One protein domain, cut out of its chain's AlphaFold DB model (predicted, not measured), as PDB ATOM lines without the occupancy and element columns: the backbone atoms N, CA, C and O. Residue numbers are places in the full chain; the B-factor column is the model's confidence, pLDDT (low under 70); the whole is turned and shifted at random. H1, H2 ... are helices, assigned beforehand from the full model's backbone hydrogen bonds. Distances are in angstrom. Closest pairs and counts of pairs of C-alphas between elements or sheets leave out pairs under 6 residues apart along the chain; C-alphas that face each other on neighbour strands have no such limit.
ATOM      1  N   ILE A 454       1.543 -32.489  36.401       90.19
ATOM      2  CA  ILE A 454       1.063 -31.379  35.567       90.19
ATOM      3  C   ILE A 454      -0.431 -31.145  35.790       90.19
ATOM      4  O   ILE A 454      -0.862 -30.005  35.898       90.19
ATOM      5  N   TYR A 455      -1.234 -32.208  35.894       87.44
ATOM      6  CA  TYR A 455      -2.667 -32.081  36.178       87.44
ATOM      7  C   TYR A 455      -2.954 -31.453  37.553       87.44
ATOM      8  O   TYR A 455      -4.014 -30.863  37.739       87.44
ATOM      9  N   ASN A 456      -2.033 -31.591  38.510       87.56
ATOM     10  CA  ASN A 456      -2.153 -31.039  39.862       87.56
ATOM     11  C   ASN A 456      -1.422 -29.699  40.041       87.56
ATOM     12  O   ASN A 456      -1.274 -29.268  41.181       87.56
ATOM     13  N   ASP A 457      -0.946 -29.072  38.958       87.12
ATOM     14  CA  ASP A 457      -0.184 -27.816  38.999       87.12
ATOM     15  C   ASP A 457       0.986 -27.857  40.009       87.12
ATOM     16  O   ASP A 457       1.244 -26.899  40.740       87.12
ATOM     17  N   SER A 458       1.686 -28.999  40.082       89.88
ATOM     18  CA  SER A 458       2.841 -29.180  40.971       89.88
ATOM     19  C   SER A 458       3.969 -28.185  40.669       89.88
ATOM     20  O   SER A 458       4.102 -27.701  39.544       89.88
ATOM     21  N   ASP A 459       4.828 -27.919  41.662       90.94
ATOM     22  CA  ASP A 459       5.976 -27.013  41.507       90.94
ATOM     23  C   ASP A 459       6.834 -27.395  40.285       90.94
ATOM     24  O   ASP A 459       7.211 -28.560  40.094       90.94
ATOM     25  N   ILE A 460       7.157 -26.397  39.457       88.94
ATOM     26  CA  ILE A 460       7.887 -26.572  38.196       88.94
ATOM     27  C   ILE A 460       9.239 -27.267  38.390       88.94
ATOM     28  O   ILE A 460       9.668 -28.008  37.506       88.94
ATOM     29  N   ARG A 461       9.889 -27.102  39.550       91.12
ATOM     30  CA  ARG A 461      11.152 -27.775  39.889       91.12
ATOM     31  C   ARG A 461      10.966 -29.289  39.976       91.12
ATOM     32  O   ARG A 461      11.755 -30.041  39.408       91.12
ATOM     33  N   ILE A 462       9.869 -29.743  40.582       93.75
ATOM     34  CA  ILE A 462       9.520 -31.169  40.676       93.75
ATOM     35  C   ILE A 462       9.177 -31.736  39.296       93.75
ATOM     36  O   ILE A 462       9.656 -32.813  38.936       93.75
ATOM     37  N   ILE A 463       8.397 -31.002  38.494       92.62
ATOM     38  CA  ILE A 463       8.077 -31.405  37.115       92.62
ATOM     39  C   ILE A 463       9.362 -31.523  36.282       92.62
ATOM     40  O   ILE A 463       9.558 -32.526  35.598       92.62
ATOM     41  N   THR A 464      10.262 -30.541  36.389       91.69
ATOM     42  CA  THR A 464      11.557 -30.513  35.690       91.69
ATOM     43  C   THR A 464      12.402 -31.736  36.044       91.69
ATOM     44  O   THR A 464      12.921 -32.398  35.146       91.69
ATOM     45  N   PHE A 465      12.478 -32.098  37.328       94.75
ATOM     46  CA  PHE A 465      13.201 -33.288  37.779       94.75
ATOM     47  C   PHE A 465      12.673 -34.572  37.121       94.75
ATOM     48  O   PHE A 465      13.440 -35.321  36.514       94.75
ATOM     49  N   PHE A 466      11.359 -34.820  37.169       95.88
ATOM     50  CA  PHE A 466      10.778 -36.014  36.541       95.88
ATOM     51  C   PHE A 466      10.861 -35.986  35.008       95.88
ATOM     52  O   PHE A 466      10.988 -37.044  34.390       95.88
ATOM     53  N   TYR A 467      10.852 -34.803  34.391       93.44
ATOM     54  CA  TYR A 467      11.032 -34.643  32.949       93.44
ATOM     55  C   TYR A 467      12.453 -35.032  32.514       93.44
ATOM     56  O   TYR A 467      12.633 -35.780  31.552       93.44
ATOM     57  N   GLN A 468      13.470 -34.611  33.269       92.75
ATOM     58  CA  GLN A 468      14.856 -35.016  33.023       92.75
ATOM     59  C   GLN A 468      15.070 -36.516  33.240       92.75
ATOM     60  O   GLN A 468      15.754 -37.158  32.441       92.75
ATOM     61  N   LEU A 469      14.444 -37.099  34.271       94.94
ATOM     62  CA  LEU A 469      14.452 -38.549  34.469       94.94
ATOM     63  C   LEU A 469      13.844 -39.276  33.270       94.94
ATOM     64  O   LEU A 469      14.460 -40.209  32.755       94.94
ATOM     65  N   ARG A 470      12.678 -38.830  32.792       94.12
ATOM     66  CA  ARG A 470      12.036 -39.379  31.594       94.12
ATOM     67  C   ARG A 470      13.011 -39.401  30.422       94.12
ATOM     68  O   ARG A 470      13.243 -40.467  29.865       94.12
ATOM     69  N   TYR A 471      13.633 -38.266  30.100       90.69
ATOM     70  CA  TYR A 471      14.580 -38.162  28.985       90.69
ATOM     71  C   TYR A 471      15.821 -39.052  29.167       90.69
ATOM     72  O   TYR A 471      16.242 -39.730  28.231       90.69
ATOM     73  N   TYR A 472      16.367 -39.129  30.384       91.25
ATOM     74  CA  TYR A 472      17.478 -40.026  30.708       91.25
ATOM     75  C   TYR A 472      17.135 -41.498  30.442       91.25
ATOM     76  O   TYR A 472      17.914 -42.218  29.820       91.25
ATOM     77  N   PHE A 473      15.954 -41.956  30.864       92.44
ATOM     78  CA  PHE A 473      15.523 -43.328  30.592       92.44
ATOM     79  C   PHE A 473      15.097 -43.543  29.133       92.44
ATOM     80  O   PHE A 473      15.270 -44.651  28.629       92.44
ATOM     81  N   THR A 474      14.615 -42.512  28.429       91.88
ATOM     82  CA  THR A 474      14.360 -42.565  26.978       91.88
ATOM     83  C   THR A 474      15.646 -42.819  26.203       91.88
ATOM     84  O   THR A 474      15.692 -43.749  25.404       91.88
ATOM     85  N   LEU A 475      16.708 -42.050  26.471       89.25
ATOM     86  CA  LEU A 475      18.007 -42.258  25.826       89.25
ATOM     87  C   LEU A 475      18.551 -43.657  26.115       89.25
ATOM     88  O   LEU A 475      18.983 -44.357  25.202       89.25
ATOM     89  N   ARG A 476      18.460 -44.101  27.371       90.69
ATOM     90  CA  ARG A 476      18.860 -45.456  27.754       90.69
ATOM     91  C   ARG A 476      18.100 -46.531  26.969       90.69
ATOM     92  O   ARG A 476      18.719 -47.493  26.522       90.69
ATOM     93  N   ALA A 477      16.785 -46.383  26.802       92.00
ATOM     94  CA  ALA A 477      15.956 -47.319  26.044       92.00
ATOM     95  C   ALA A 477      16.297 -47.313  24.542       92.00
ATOM     96  O   ALA A 477      16.342 -48.374  23.919       92.00
ATOM     97  N   ASP A 478      16.602 -46.148  23.969       90.19
ATOM     98  CA  ASP A 478      16.977 -46.010  22.554       90.19
ATOM     99  C   ASP A 478      18.336 -46.668  22.235       90.19
ATOM    100  O   ASP A 478      18.565 -47.176  21.135       90.19
ATOM    101  N   TYR A 479      19.213 -46.748  23.241       91.69
ATOM    102  CA  TYR A 479      20.507 -47.436  23.186       91.69
ATOM    103  C   TYR A 479      20.413 -48.956  23.405       91.69
ATOM    104  O   TYR A 479      21.432 -49.633  23.546       91.69
ATOM    105  N   THR A 480      19.212 -49.535  23.411       91.81
ATOM    106  CA  THR A 480      19.042 -50.992  23.440       91.81
ATOM    107  C   THR A 480      18.999 -51.595  22.031       91.81
ATOM    108  O   THR A 480      18.744 -50.923  21.026       91.81
ATOM    109  N   TYR A 481      19.231 -52.909  21.924       91.62
ATOM    110  CA  TYR A 481      19.097 -53.599  20.637       91.62
ATOM    111  C   TYR A 481      17.643 -53.671  20.166       91.62
ATOM    112  O   TYR A 481      17.409 -53.691  18.964       91.62
ATOM    113  N   LEU A 482      16.661 -53.739  21.062       93.00
ATOM    114  CA  LEU A 482      15.259 -53.785  20.659       93.00
ATOM    115  C   LEU A 482      14.717 -52.371  20.466       93.00
ATOM    116  O   LEU A 482      15.028 -51.467  21.225       93.00
ATOM    117  N   HIS A 483      13.880 -52.183  19.456       92.00
ATOM    118  CA  HIS A 483      13.251 -50.898  19.190       92.00
ATOM    119  C   HIS A 483      11.795 -51.088  18.784       92.00
ATOM    120  O   HIS A 483      11.466 -51.949  17.963       92.00
ATOM    121  N   VAL A 484      10.928 -50.258  19.359       90.75
ATOM    122  CA  VAL A 484       9.506 -50.189  19.037       90.75
ATOM    123  C   VAL A 484       9.239 -48.786  18.487       90.75
ATOM    124  O   VAL A 484       9.319 -47.826  19.254       90.75
ATOM    125  N   PRO A 485       8.944 -48.643  17.182       84.94
ATOM    126  CA  PRO A 485       8.623 -47.344  16.596       84.94
ATOM    127  C   PRO A 485       7.435 -46.690  17.309       84.94
ATOM    128  O   PRO A 485       6.456 -47.380  17.609       84.94
ATOM    129  N   GLY A 486       7.508 -45.385  17.577       82.19
ATOM    130  CA  GLY A 486       6.445 -44.651  18.274       82.19
ATOM    131  C   GLY A 486       6.463 -44.782  19.804       82.19
ATOM    132  O   GLY A 486       5.618 -44.212  20.490       82.19
ATOM    133  N   LEU A 487       7.350 -45.610  20.375       86.44
ATOM    134  CA  LEU A 487       7.353 -45.868  21.821       86.44
ATOM    135  C   LEU A 487       8.049 -44.760  22.616       86.44
ATOM    136  O   LEU A 487       7.678 -44.500  23.760       86.44
ATOM    137  N   LEU A 488       9.087 -44.169  22.022       84.19
ATOM    138  CA  LEU A 488      10.033 -43.260  22.670       84.19
ATOM    139  C   LEU A 488       9.864 -41.800  22.229       84.19
ATOM    140  O   LEU A 488      10.739 -40.989  22.536       84.19
ATOM    141  N   ASP A 489       8.748 -41.486  21.567       79.00
ATOM    142  CA  ASP A 489       8.408 -40.162  21.039       79.00
ATOM    143  C   ASP A 489       8.566 -39.069  22.098       79.00
ATOM    144  O   ASP A 489       8.541 -39.326  23.309       79.00
ATOM    145  N   ASP A 490       8.718 -37.824  21.657       75.38
ATOM    146  CA  ASP A 490       8.816 -36.695  22.571       75.38
ATOM    147  C   ASP A 490       7.608 -36.630  23.511       75.38
ATOM    148  O   ASP A 490       6.459 -36.876  23.133       75.38
ATOM    149  N   PHE A 491       7.867 -36.287  24.774       79.75
ATOM    150  CA  PHE A 491       6.792 -36.092  25.735       79.75
ATOM    151  C   PHE A 491       5.958 -34.875  25.325       79.75
ATOM    152  O   PHE A 491       6.394 -33.729  25.466       79.75
ATOM    153  N   VAL A 492       4.737 -35.130  24.855       73.00
ATOM    154  CA  VAL A 492       3.748 -34.097  24.556       73.00
ATOM    155  C   VAL A 492       2.709 -34.087  25.679       73.00
ATOM    156  O   VAL A 492       1.872 -34.988  25.740       73.00
ATOM    157  N   PRO A 493       2.726 -33.094  26.586       67.62
ATOM    158  CA  PRO A 493       1.747 -33.039  27.661       67.62
ATOM    159  C   PRO A 493       0.332 -32.878  27.087       67.62
ATOM    160  O   PRO A 493       0.030 -31.898  26.406       67.62
ATOM    161  N   GLU A 494      -0.567 -33.819  27.402       59.09
ATOM    162  CA  GLU A 494      -1.964 -33.822  26.924       59.09
ATOM    163  C   GLU A 494      -2.741 -32.547  27.324       59.09
ATOM    164  O   GLU A 494      -3.760 -32.215  26.713       59.09
ATOM    165  N   ASN A 495      -2.251 -31.799  28.321       53.19
ATOM    166  CA  ASN A 495      -2.900 -30.617  28.886       53.19
ATOM    167  C   ASN A 495      -2.198 -29.283  28.553       53.19
ATOM    168  O   ASN A 495      -2.234 -28.341  29.339       53.19
ATOM    169  N   THR A 496      -1.604 -29.147  27.362       51.94
ATOM    170  CA  THR A 496      -1.067 -27.854  26.858       51.94
ATOM    171  C   THR A 496      -2.088 -26.705  26.860       51.94
ATOM    172  O   THR A 496      -1.706 -25.541  26.769       51.94
ATOM    173  N   LYS A 497      -3.387 -27.004  27.011       51.00
ATOM    174  CA  LYS A 497      -4.447 -26.002  27.190       51.00
ATOM    175  C   LYS A 497      -4.381 -25.265  28.532       51.00
ATOM    176  O   LYS A 497      -4.809 -24.116  28.570       51.00
ATOM    177  N   SER A 498      -3.890 -25.892  29.606       54.34
ATOM    178  CA  SER A 498      -3.795 -25.254  30.930       54.34
ATOM    179  C   SER A 498      -2.468 -24.527  31.145       54.34
ATOM    180  O   SER A 498      -2.456 -23.487  31.796       54.34
ATOM    181  N   ASN A 499      -1.371 -25.006  30.549       64.25
ATOM    182  CA  ASN A 499      -0.091 -24.300  30.561       64.25
ATOM    183  C   ASN A 499       0.633 -24.412  29.200       64.25
ATOM    184  O   ASN A 499       1.444 -25.322  29.002       64.25
ATOM    185  N   PRO A 500       0.388 -23.480  28.258       69.38
ATOM    186  CA  PRO A 500       1.028 -23.498  26.941       69.38
ATOM    187  C   PRO A 500       2.531 -23.183  26.996       69.38
ATOM    188  O   PRO A 500       3.224 -23.369  25.999       69.38
ATOM    189  N   ARG A 501       3.037 -22.701  28.140       81.25
ATOM    190  CA  ARG A 501       4.452 -22.379  28.356       81.25
ATOM    191  C   ARG A 501       5.203 -23.450  29.136       81.25
ATOM    192  O   ARG A 501       6.399 -23.296  29.309       81.25
ATOM    193  N   LEU A 502       4.569 -24.560  29.517       84.69
ATOM    194  CA  LEU A 502       5.190 -25.562  30.387       84.69
ATOM    195  C   LEU A 502       6.575 -26.028  29.910       84.69
ATOM    196  O   LEU A 502       7.507 -26.081  30.703       84.69
ATOM    197  N   LEU A 503       6.726 -26.353  28.622       83.44
ATOM    198  CA  LEU A 503       8.026 -26.773  28.081       83.44
ATOM    199  C   LEU A 503       9.064 -25.646  28.152       83.44
ATOM    200  O   LEU A 503      10.216 -25.902  28.483       83.44
ATOM    201  N   GLN A 504       8.647 -24.405  27.896       84.81
ATOM    202  CA  GLN A 504       9.502 -23.230  28.034       84.81
ATOM    203  C   GLN A 504       9.903 -23.009  29.500       84.81
ATOM    204  O   GLN A 504      11.074 -22.779  29.769       84.81
ATOM    205  N   ASP A 505       8.970 -23.155  30.443       85.25
ATOM    206  CA  ASP A 505       9.224 -23.006  31.878       85.25
ATOM    207  C   ASP A 505      10.209 -24.076  32.387       85.25
ATOM    208  O   ASP A 505      11.102 -23.774  33.177       85.25
ATOM    209  N   ILE A 506      10.078 -25.321  31.905       86.69
ATOM    210  CA  ILE A 506      11.035 -26.405  32.175       86.69
ATOM    211  C   ILE A 506      12.418 -26.028  31.634       86.69
ATOM    212  O   ILE A 506      13.399 -26.126  32.365       86.69
ATOM    213  N   ILE A 507      12.512 -25.572  30.380       85.00
ATOM    214  CA  ILE A 507      13.790 -25.173  29.766       85.00
ATOM    215  C   ILE A 507      14.431 -24.019  30.544       85.00
ATOM    216  O   ILE A 507      15.601 -24.102  30.898       85.00
ATOM    217  N   GLU A 508      13.670 -22.976  30.875       84.56
ATOM    218  CA  GLU A 508      14.167 -21.825  31.636       84.56
ATOM    219  C   GLU A 508      14.648 -22.209  33.036       84.56
ATOM    220  O   GLU A 508      15.590 -21.601  33.547       84.56
ATOM    221  N   ASN A 509      14.017 -23.212  33.652       83.88
ATOM    222  CA  ASN A 509      14.460 -23.774  34.922       83.88
ATOM    223  C   ASN A 509      15.793 -24.527  34.776       83.88
ATOM    224  O   ASN A 509      16.719 -24.296  35.545       83.88
ATOM    225  N   ILE A 510      15.928 -25.363  33.741       83.44
ATOM    226  CA  ILE A 510      17.178 -26.085  33.443       83.44
ATOM    227  C   ILE A 510      18.326 -25.115  33.131       83.44
ATOM    228  O   ILE A 510      19.468 -25.359  33.505       83.44
ATOM    229  N   GLU A 511      18.037 -24.022  32.428       82.56
ATOM    230  CA  GLU A 511      19.029 -23.017  32.042       82.56
ATOM    231  C   GLU A 511      19.311 -21.981  33.144       82.56
ATOM    232  O   GLU A 511      20.069 -21.041  32.897       82.56
ATOM    233  N   HIS A 512      18.697 -22.105  34.327       74.69
ATOM    234  CA  HIS A 512      18.813 -21.143  35.435       74.69
ATOM    235  C   HIS A 512      18.460 -19.695  35.042       74.69
ATOM    236  O   HIS A 512      18.877 -18.719  35.663       74.69
ATOM    237  N   LYS A 513      17.646 -19.513  33.995       62.59
ATOM    238  CA  LYS A 513      17.245 -18.180  33.508       62.59
ATOM    239  C   LYS A 513      16.197 -17.516  34.406       62.59
ATOM    240  O   LYS A 513      15.916 -16.327  34.250       62.59
ATOM    241  N   ASN A 514      15.644 -18.264  35.361       57.22
ATOM    242  CA  ASN A 514      14.677 -17.786  36.345       57.22
ATOM    243  C   ASN A 514      15.304 -17.205  37.628       57.22
ATOM    244  O   ASN A 514      14.574 -16.596  38.416       57.22
ATOM    245  N   ASP A 515      16.629 -17.301  37.800       55.12
ATOM    246  CA  ASP A 515      17.352 -16.828  38.994       55.12
ATOM    247  C   ASP A 515      17.188 -15.319  39.238       55.12
ATOM    248  O   ASP A 515      17.288 -14.840  40.363       55.12
ATOM    249  N   GLN A 516      16.859 -14.542  38.202       49.56
ATOM    250  CA  GLN A 516      16.689 -13.091  38.324       49.56
ATOM    251  C   GLN A 516      15.306 -12.651  38.837       49.56
ATOM    252  O   GLN A 516      15.081 -11.448  38.977       49.56
ATOM    253  N   LYS A 517      14.360 -13.569  39.100       49.19
ATOM    254  CA  LYS A 517      12.967 -13.191  39.419       49.19
ATOM    255  C   LYS A 517      12.412 -13.555  40.795       49.19
ATOM    256  O   LYS A 517      11.311 -13.087  41.057       49.19
ATOM    257  N   ASN A 518      13.066 -14.315  41.681       49.28
ATOM    258  CA  ASN A 518      12.389 -14.720  42.928       49.28
ATOM    259  C   ASN A 518      13.291 -14.951  44.157       49.28
ATOM    260  O   ASN A 518      13.585 -16.091  44.497       49.28
ATOM    261  N   ASP A 519      13.496 -13.902  44.954       55.16
ATOM    262  CA  ASP A 519      13.812 -14.012  46.395       55.16
ATOM    263  C   ASP A 519      12.612 -14.523  47.243       55.16
ATOM    264  O   ASP A 519      12.662 -14.548  48.470       55.16
ATOM    265  N   GLN A 520      11.489 -14.907  46.612       61.75
ATOM    266  CA  GLN A 520      10.228 -15.272  47.283       61.75
ATOM    267  C   GLN A 520       9.782 -16.728  47.076       61.75
ATOM    268  O   GLN A 520       8.710 -17.108  47.551       61.75
ATOM    269  N   ARG A 521      10.555 -17.564  46.369       71.50
ATOM    270  CA  ARG A 521      10.186 -18.982  46.219       71.50
ATOM    271  C   ARG A 521      10.433 -19.732  47.534       71.50
ATOM    272  O   ARG A 521      11.490 -19.556  48.136       71.50
ATOM    273  N   PRO A 522       9.495 -20.583  47.984       78.50
ATOM    274  CA  PRO A 522       9.731 -21.424  49.147       78.50
ATOM    275  C   PRO A 522      10.891 -22.390  48.873       78.50
ATOM    276  O   PRO A 522      11.055 -22.885  47.746       78.50
ATOM    277  N   ALA A 523      11.669 -22.675  49.920       84.75
ATOM    278  CA  ALA A 523      12.679 -23.729  49.900       84.75
ATOM    279  C   ALA A 523      12.033 -25.031  49.412       84.75
ATOM    280  O   ALA A 523      10.935 -25.378  49.861       84.75
ATOM    281  N   ILE A 524      12.667 -25.716  48.459       87.38
ATOM    282  CA  ILE A 524      12.048 -26.848  47.757       87.38
ATOM    283  C   ILE A 524      11.636 -27.963  48.724       87.38
ATOM    284  O   ILE A 524      10.608 -28.599  48.538       87.38
ATOM    285  N   GLU A 525      12.362 -28.133  49.825       87.94
ATOM    286  CA  GLU A 525      12.091 -29.125  50.864       87.94
ATOM    287  C   GLU A 525      10.792 -28.857  51.637       87.94
ATOM    288  O   GLU A 525      10.272 -29.751  52.301       87.94
ATOM    289  N   THR A 526      10.261 -27.633  51.557       86.19
ATOM    290  CA  THR A 526       8.973 -27.251  52.157       86.19
ATOM    291  C   THR A 526       7.787 -27.453  51.213       86.19
ATOM    292  O   THR A 526       6.641 -27.319  51.639       86.19
ATOM    293  N   VAL A 527       8.044 -27.795  49.945       88.75
ATOM    294  CA  VAL A 527       7.017 -28.118  48.950       88.75
ATOM    295  C   VAL A 527       6.526 -29.547  49.189       88.75
ATOM    296  O   VAL A 527       7.316 -30.490  49.202       88.75
ATOM    297  N   ASP A 528       5.216 -29.735  49.360       86.69
ATOM    298  CA  ASP A 528       4.603 -31.032  49.691       86.69
ATOM    299  C   ASP A 528       4.965 -32.143  48.684       86.69
ATOM    300  O   ASP A 528       5.137 -33.311  49.050       86.69
ATOM    301  N   GLU A 529       5.081 -31.801  47.403       92.12
ATOM    302  CA  GLU A 529       5.421 -32.704  46.303       92.12
ATOM    303  C   GLU A 529       6.888 -33.159  46.325       92.12
ATOM    304  O   GLU A 529       7.217 -34.186  45.724       92.12
ATOM    305  N   PHE A 530       7.770 -32.482  47.072       92.94
ATOM    306  CA  PHE A 530       9.172 -32.886  47.233       92.94
ATOM    307  C   PHE A 530       9.322 -34.287  47.846       92.94
ATOM    308  O   PHE A 530      10.310 -34.991  47.607       92.94
ATOM    309  N   GLN A 531       8.300 -34.764  48.564       94.62
ATOM    310  CA  GLN A 531       8.252 -36.143  49.047       94.62
ATOM    311  C   GLN A 531       8.354 -37.179  47.910       94.62
ATOM    312  O   GLN A 531       8.893 -38.260  48.138       94.62
ATOM    313  N   PHE A 532       7.882 -36.869  46.694       96.50
ATOM    314  CA  PHE A 532       7.974 -37.773  45.543       96.50
ATOM    315  C   PHE A 532       9.410 -37.913  45.048       96.50
ATOM    316  O   PHE A 532       9.847 -39.025  44.754       96.50
ATOM    317  N   VAL A 533      10.166 -36.812  45.029       96.31
ATOM    318  CA  VAL A 533      11.604 -36.824  44.726       96.31
ATOM    319  C   VAL A 533      12.349 -37.619  45.789       96.31
ATOM    320  O   VAL A 533      13.093 -38.541  45.464       96.31
ATOM    321  N   SER A 534      12.097 -37.318  47.066       94.94
ATOM    322  CA  SER A 534      12.724 -38.021  48.191       94.94
ATOM    323  C   SER A 534      12.451 -39.527  48.145       94.94
ATOM    324  O   SER A 534      13.351 -40.341  48.361       94.94
ATOM    325  N   PHE A 535      11.213 -39.916  47.823       97.00
ATOM    326  CA  PHE A 535      10.840 -41.313  47.644       97.00
ATOM    327  C   PHE A 535      11.566 -41.945  46.453       97.00
ATOM    328  O   PHE A 535      12.136 -43.023  46.606       97.00
ATOM    329  N   TRP A 536      11.610 -41.270  45.300       97.25
ATOM    330  CA  TRP A 536      12.328 -41.746  44.117       97.25
ATOM    331  C   TRP A 536      13.813 -41.982  44.405       97.25
ATOM    332  O   TRP A 536      14.311 -43.080  44.158       97.25
ATOM    333  N   VAL A 537      14.500 -40.994  44.992       95.25
ATOM    334  CA  VAL A 537      15.932 -41.080  45.324       95.25
ATOM    335  C   VAL A 537      16.187 -42.255  46.259       95.25
ATOM    336  O   VAL A 537      17.072 -43.066  45.995       95.25
ATOM    337  N   LYS A 538      15.361 -42.401  47.304       96.00
ATOM    338  CA  LYS A 538      15.457 -43.517  48.247       96.00
ATOM    339  C   LYS A 538      15.316 -44.867  47.545       96.00
ATOM    340  O   LYS A 538      16.143 -45.744  47.771       96.00
ATOM    341  N   GLN A 539      14.285 -45.051  46.718       95.38
ATOM    342  CA  GLN A 539      14.061 -46.333  46.040       95.38
ATOM    343  C   GLN A 539      15.160 -46.643  45.019       95.38
ATOM    344  O   GLN A 539      15.603 -47.785  44.934       95.38
ATOM    345  N   TYR A 540      15.645 -45.634  44.292       93.25
ATOM    346  CA  TYR A 540      16.738 -45.805  43.339       93.25
ATOM    347  C   TYR A 540      18.035 -46.222  44.048       93.25
ATOM    348  O   TYR A 540      18.672 -47.198  43.657       93.25
ATOM    349  N   GLN A 541      18.379 -45.551  45.153       93.62
ATOM    350  CA  GLN A 541      19.579 -45.838  45.951       93.62
ATOM    351  C   GLN A 541      19.562 -47.198  46.652       93.62
ATOM    352  O   GLN A 541      20.624 -47.746  46.934       93.62
ATOM    353  N   MET A 542      18.384 -47.780  46.901       92.38
ATOM    354  CA  MET A 542      18.287 -49.161  47.393       92.38
ATOM    355  C   MET A 542      18.812 -50.189  46.382       92.38
ATOM    356  O   MET A 542      19.074 -51.327  46.763       92.38
ATOM    357  N   GLN A 543      18.948 -49.807  45.111       86.44
ATOM    358  CA  GLN A 543      19.355 -50.702  44.034       86.44
ATOM    359  C   GLN A 543      20.659 -50.275  43.361       86.44
ATOM    360  O   GLN A 543      21.426 -51.136  42.932       86.44
ATOM    361  N   LYS A 544      20.890 -48.964  43.201       86.94
ATOM    362  CA  LYS A 544      21.977 -48.405  42.386       86.94
ATOM    363  C   LYS A 544      22.481 -47.088  42.950       86.94
ATOM    364  O   LYS A 544      21.716 -46.281  43.469       86.94
ATOM    365  N   GLU A 545      23.759 -46.808  42.743       87.88
ATOM    366  CA  GLU A 545      24.294 -45.476  43.008       87.88
ATOM    367  C   GLU A 545      23.787 -44.453  41.980       87.88
ATOM    368  O   GLU A 545      23.577 -44.762  40.803       87.88
ATOM    369  N   LEU A 546      23.592 -43.206  42.424       86.12
ATOM    370  CA  LEU A 546      23.227 -42.106  41.532       86.12
ATOM    371  C   LEU A 546      24.396 -41.789  40.598       86.12
ATOM    372  O   LEU A 546      25.481 -41.413  41.055       86.12
ATOM    373  N   SER A 547      24.148 -41.878  39.292       84.81
ATOM    374  CA  SER A 547      25.102 -41.436  38.277       84.81
ATOM    375  C   SER A 547      25.336 -39.918  38.366       84.81
ATOM    376  O   SER A 547      24.504 -39.198  38.933       84.81
ATOM    377  N   PRO A 548      26.442 -39.397  37.803       82.88
ATOM    378  CA  PRO A 548      26.699 -37.958  37.759       82.88
ATOM    379  C   PRO A 548      25.522 -37.153  37.191       82.88
ATOM    380  O   PRO A 548      25.110 -36.172  37.805       82.88
ATOM    381  N   SER A 549      24.902 -37.617  36.101       83.56
ATOM    382  CA  SER A 549      23.736 -36.962  35.494       83.56
ATOM    383  C   SER A 549      22.547 -36.880  36.455       83.56
ATOM    384  O   SER A 549      21.931 -35.829  36.586       83.56
ATOM    385  N   LEU A 550      22.261 -37.955  37.196       88.44
ATOM    386  CA  LEU A 550      21.163 -37.970  38.170       88.44
ATOM    387  C   LEU A 550      21.432 -37.047  39.369       88.44
ATOM    388  O   LEU A 550      20.503 -36.433  39.892       88.44
ATOM    389  N   LYS A 551      22.698 -36.914  39.789       87.81
ATOM    390  CA  LYS A 551      23.100 -35.938  40.817       87.81
ATOM    391  C   LYS A 551      22.890 -34.502  40.330       87.81
ATOM    392  O   LYS A 551      22.401 -33.679  41.097       87.81
ATOM    393  N   ILE A 552      23.207 -34.225  39.063       86.06
ATOM    394  CA  ILE A 552      22.970 -32.922  38.432       86.06
ATOM    395  C   ILE A 552      21.468 -32.610  38.394       86.06
ATOM    396  O   ILE A 552      21.063 -31.554  38.872       86.06
ATOM    397  N   PHE A 553      20.626 -33.543  37.941       89.31
ATOM    398  CA  PHE A 553      19.169 -33.338  37.917       89.31
ATOM    399  C   PHE A 553      18.604 -33.027  39.303       89.31
ATOM    400  O   PHE A 553      17.761 -32.149  39.456       89.31
ATOM    401  N   HIS A 554      19.097 -33.719  40.332       87.94
ATOM    402  CA  HIS A 554      18.712 -33.437  41.710       87.94
ATOM    403  C   HIS A 554      19.186 -32.049  42.172       87.94
ATOM    404  O   HIS A 554      18.470 -31.384  42.911       87.94
ATOM    405  N   SER A 555      20.364 -31.584  41.741       81.62
ATOM    406  CA  SER A 555      20.862 -30.247  42.097       81.62
ATOM    407  C   SER A 555      20.001 -29.112  41.536       81.62
ATOM    408  O   SER A 555      19.801 -28.118  42.227       81.62
ATOM    409  N   TYR A 556      19.392 -29.292  40.359       81.56
ATOM    410  CA  TYR A 556      18.478 -28.317  39.748       81.56
ATOM    411  C   TYR A 556      17.180 -28.073  40.531       81.56
ATOM    412  O   TYR A 556      16.422 -27.176  40.192       81.56
ATOM    413  N   LEU A 557      16.907 -28.845  41.584       84.19
ATOM    414  CA  LEU A 557      15.783 -28.585  42.487       84.19
ATOM    415  C   LEU A 557      16.024 -27.396  43.430       84.19
ATOM    416  O   LEU A 557      15.063 -26.860  43.981       84.19
ATOM    417  N   TYR A 558      17.289 -27.037  43.657       82.88
ATOM    418  CA  TYR A 558      17.710 -26.064  44.673       82.88
ATOM    419  C   TYR A 558      18.090 -24.698  44.090       82.88
ATOM    420  O   TYR A 558      18.397 -23.783  44.854       82.88
ATOM    421  N   PHE A 559      18.060 -24.580  42.765       66.94
ATOM    422  CA  PHE A 559      18.136 -23.332  42.010       66.94
ATOM    423  C   PHE A 559      16.712 -22.993  41.537       66.94
ATOM    424  O   PHE A 559      16.314 -21.809  41.594       66.94
TER     425      PHE A 559
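What this domain is: This is residues 454 to 559 of the 559 residues of an uncharacterized protein of Candida viswanathii (UniProt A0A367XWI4). One long helix, H1, runs through the middle, with H2 crossing it near its first end and H3 and H4 over on the side away from H2, roughly in line with it. Long loops wind round these helices, and residues 479 to 486 stick out past the far end of H1. The printed part has 106 residues with four named helices, in the order H1, H2, H3, H4, and no named strand; the class is all helix, though under half of the residues, 48, are in named elements. It is only just compact, close to loose, with a radius of gyration of the C-alphas of 15.1 A and spans of 47 by 36 by 24 A.

Where its parts are: Find C-alpha 460 at (7.887, -26.572, 38.196); from there H1, residues 460 to 478, runs 26.6 A to C-alpha 478 at (16.977, -46.010, 22.554). H2 is residues 502 to 510, 12.4 A long. H3 is residues 530 to 541, 16.7 A, and H4 is residues 548 to 555, 10.6 A, ending at C-alpha 555 at (20.862, -30.247, 42.097).

How they stand to each other: Start at H1, the hub. With residues 460 to 464 alone it touches H2, about perpendicular at 90 degrees; the closest C-alphas, of Thr 464 and Ile 506, are 5.4 A apart. H1 touches H4 at a shallow tilt of 15 degrees, opposite ways, with residues 465 to 469 alone; look at the closest C-alphas, Phe 465 and Phe 553, 6.0 A apart. H1 and H3 only just touch, with 3 pairs of C-alphas within 8 A, the closest Ile 462 and Phe 530 at 6.8 A; the tilt is shallow, 31 degrees, the same way. H3 and H4 are near each other, while H2 is apart from both. In H1, H2, H3 and H4 every O i to N i+4 pair is within hydrogen-bond range.

The domain as a whole: The C-alphas farthest apart, of Tyr 481 and Asp 519, are 47.5 A apart. The printed part has no cut. The links H1 to H2 and H2 to H3 are long; H3 to H4 is short. Look for pLDDT under 70 at residues 493 to 500, 513 to 520 and 559; the mean of the printed part is 83.3.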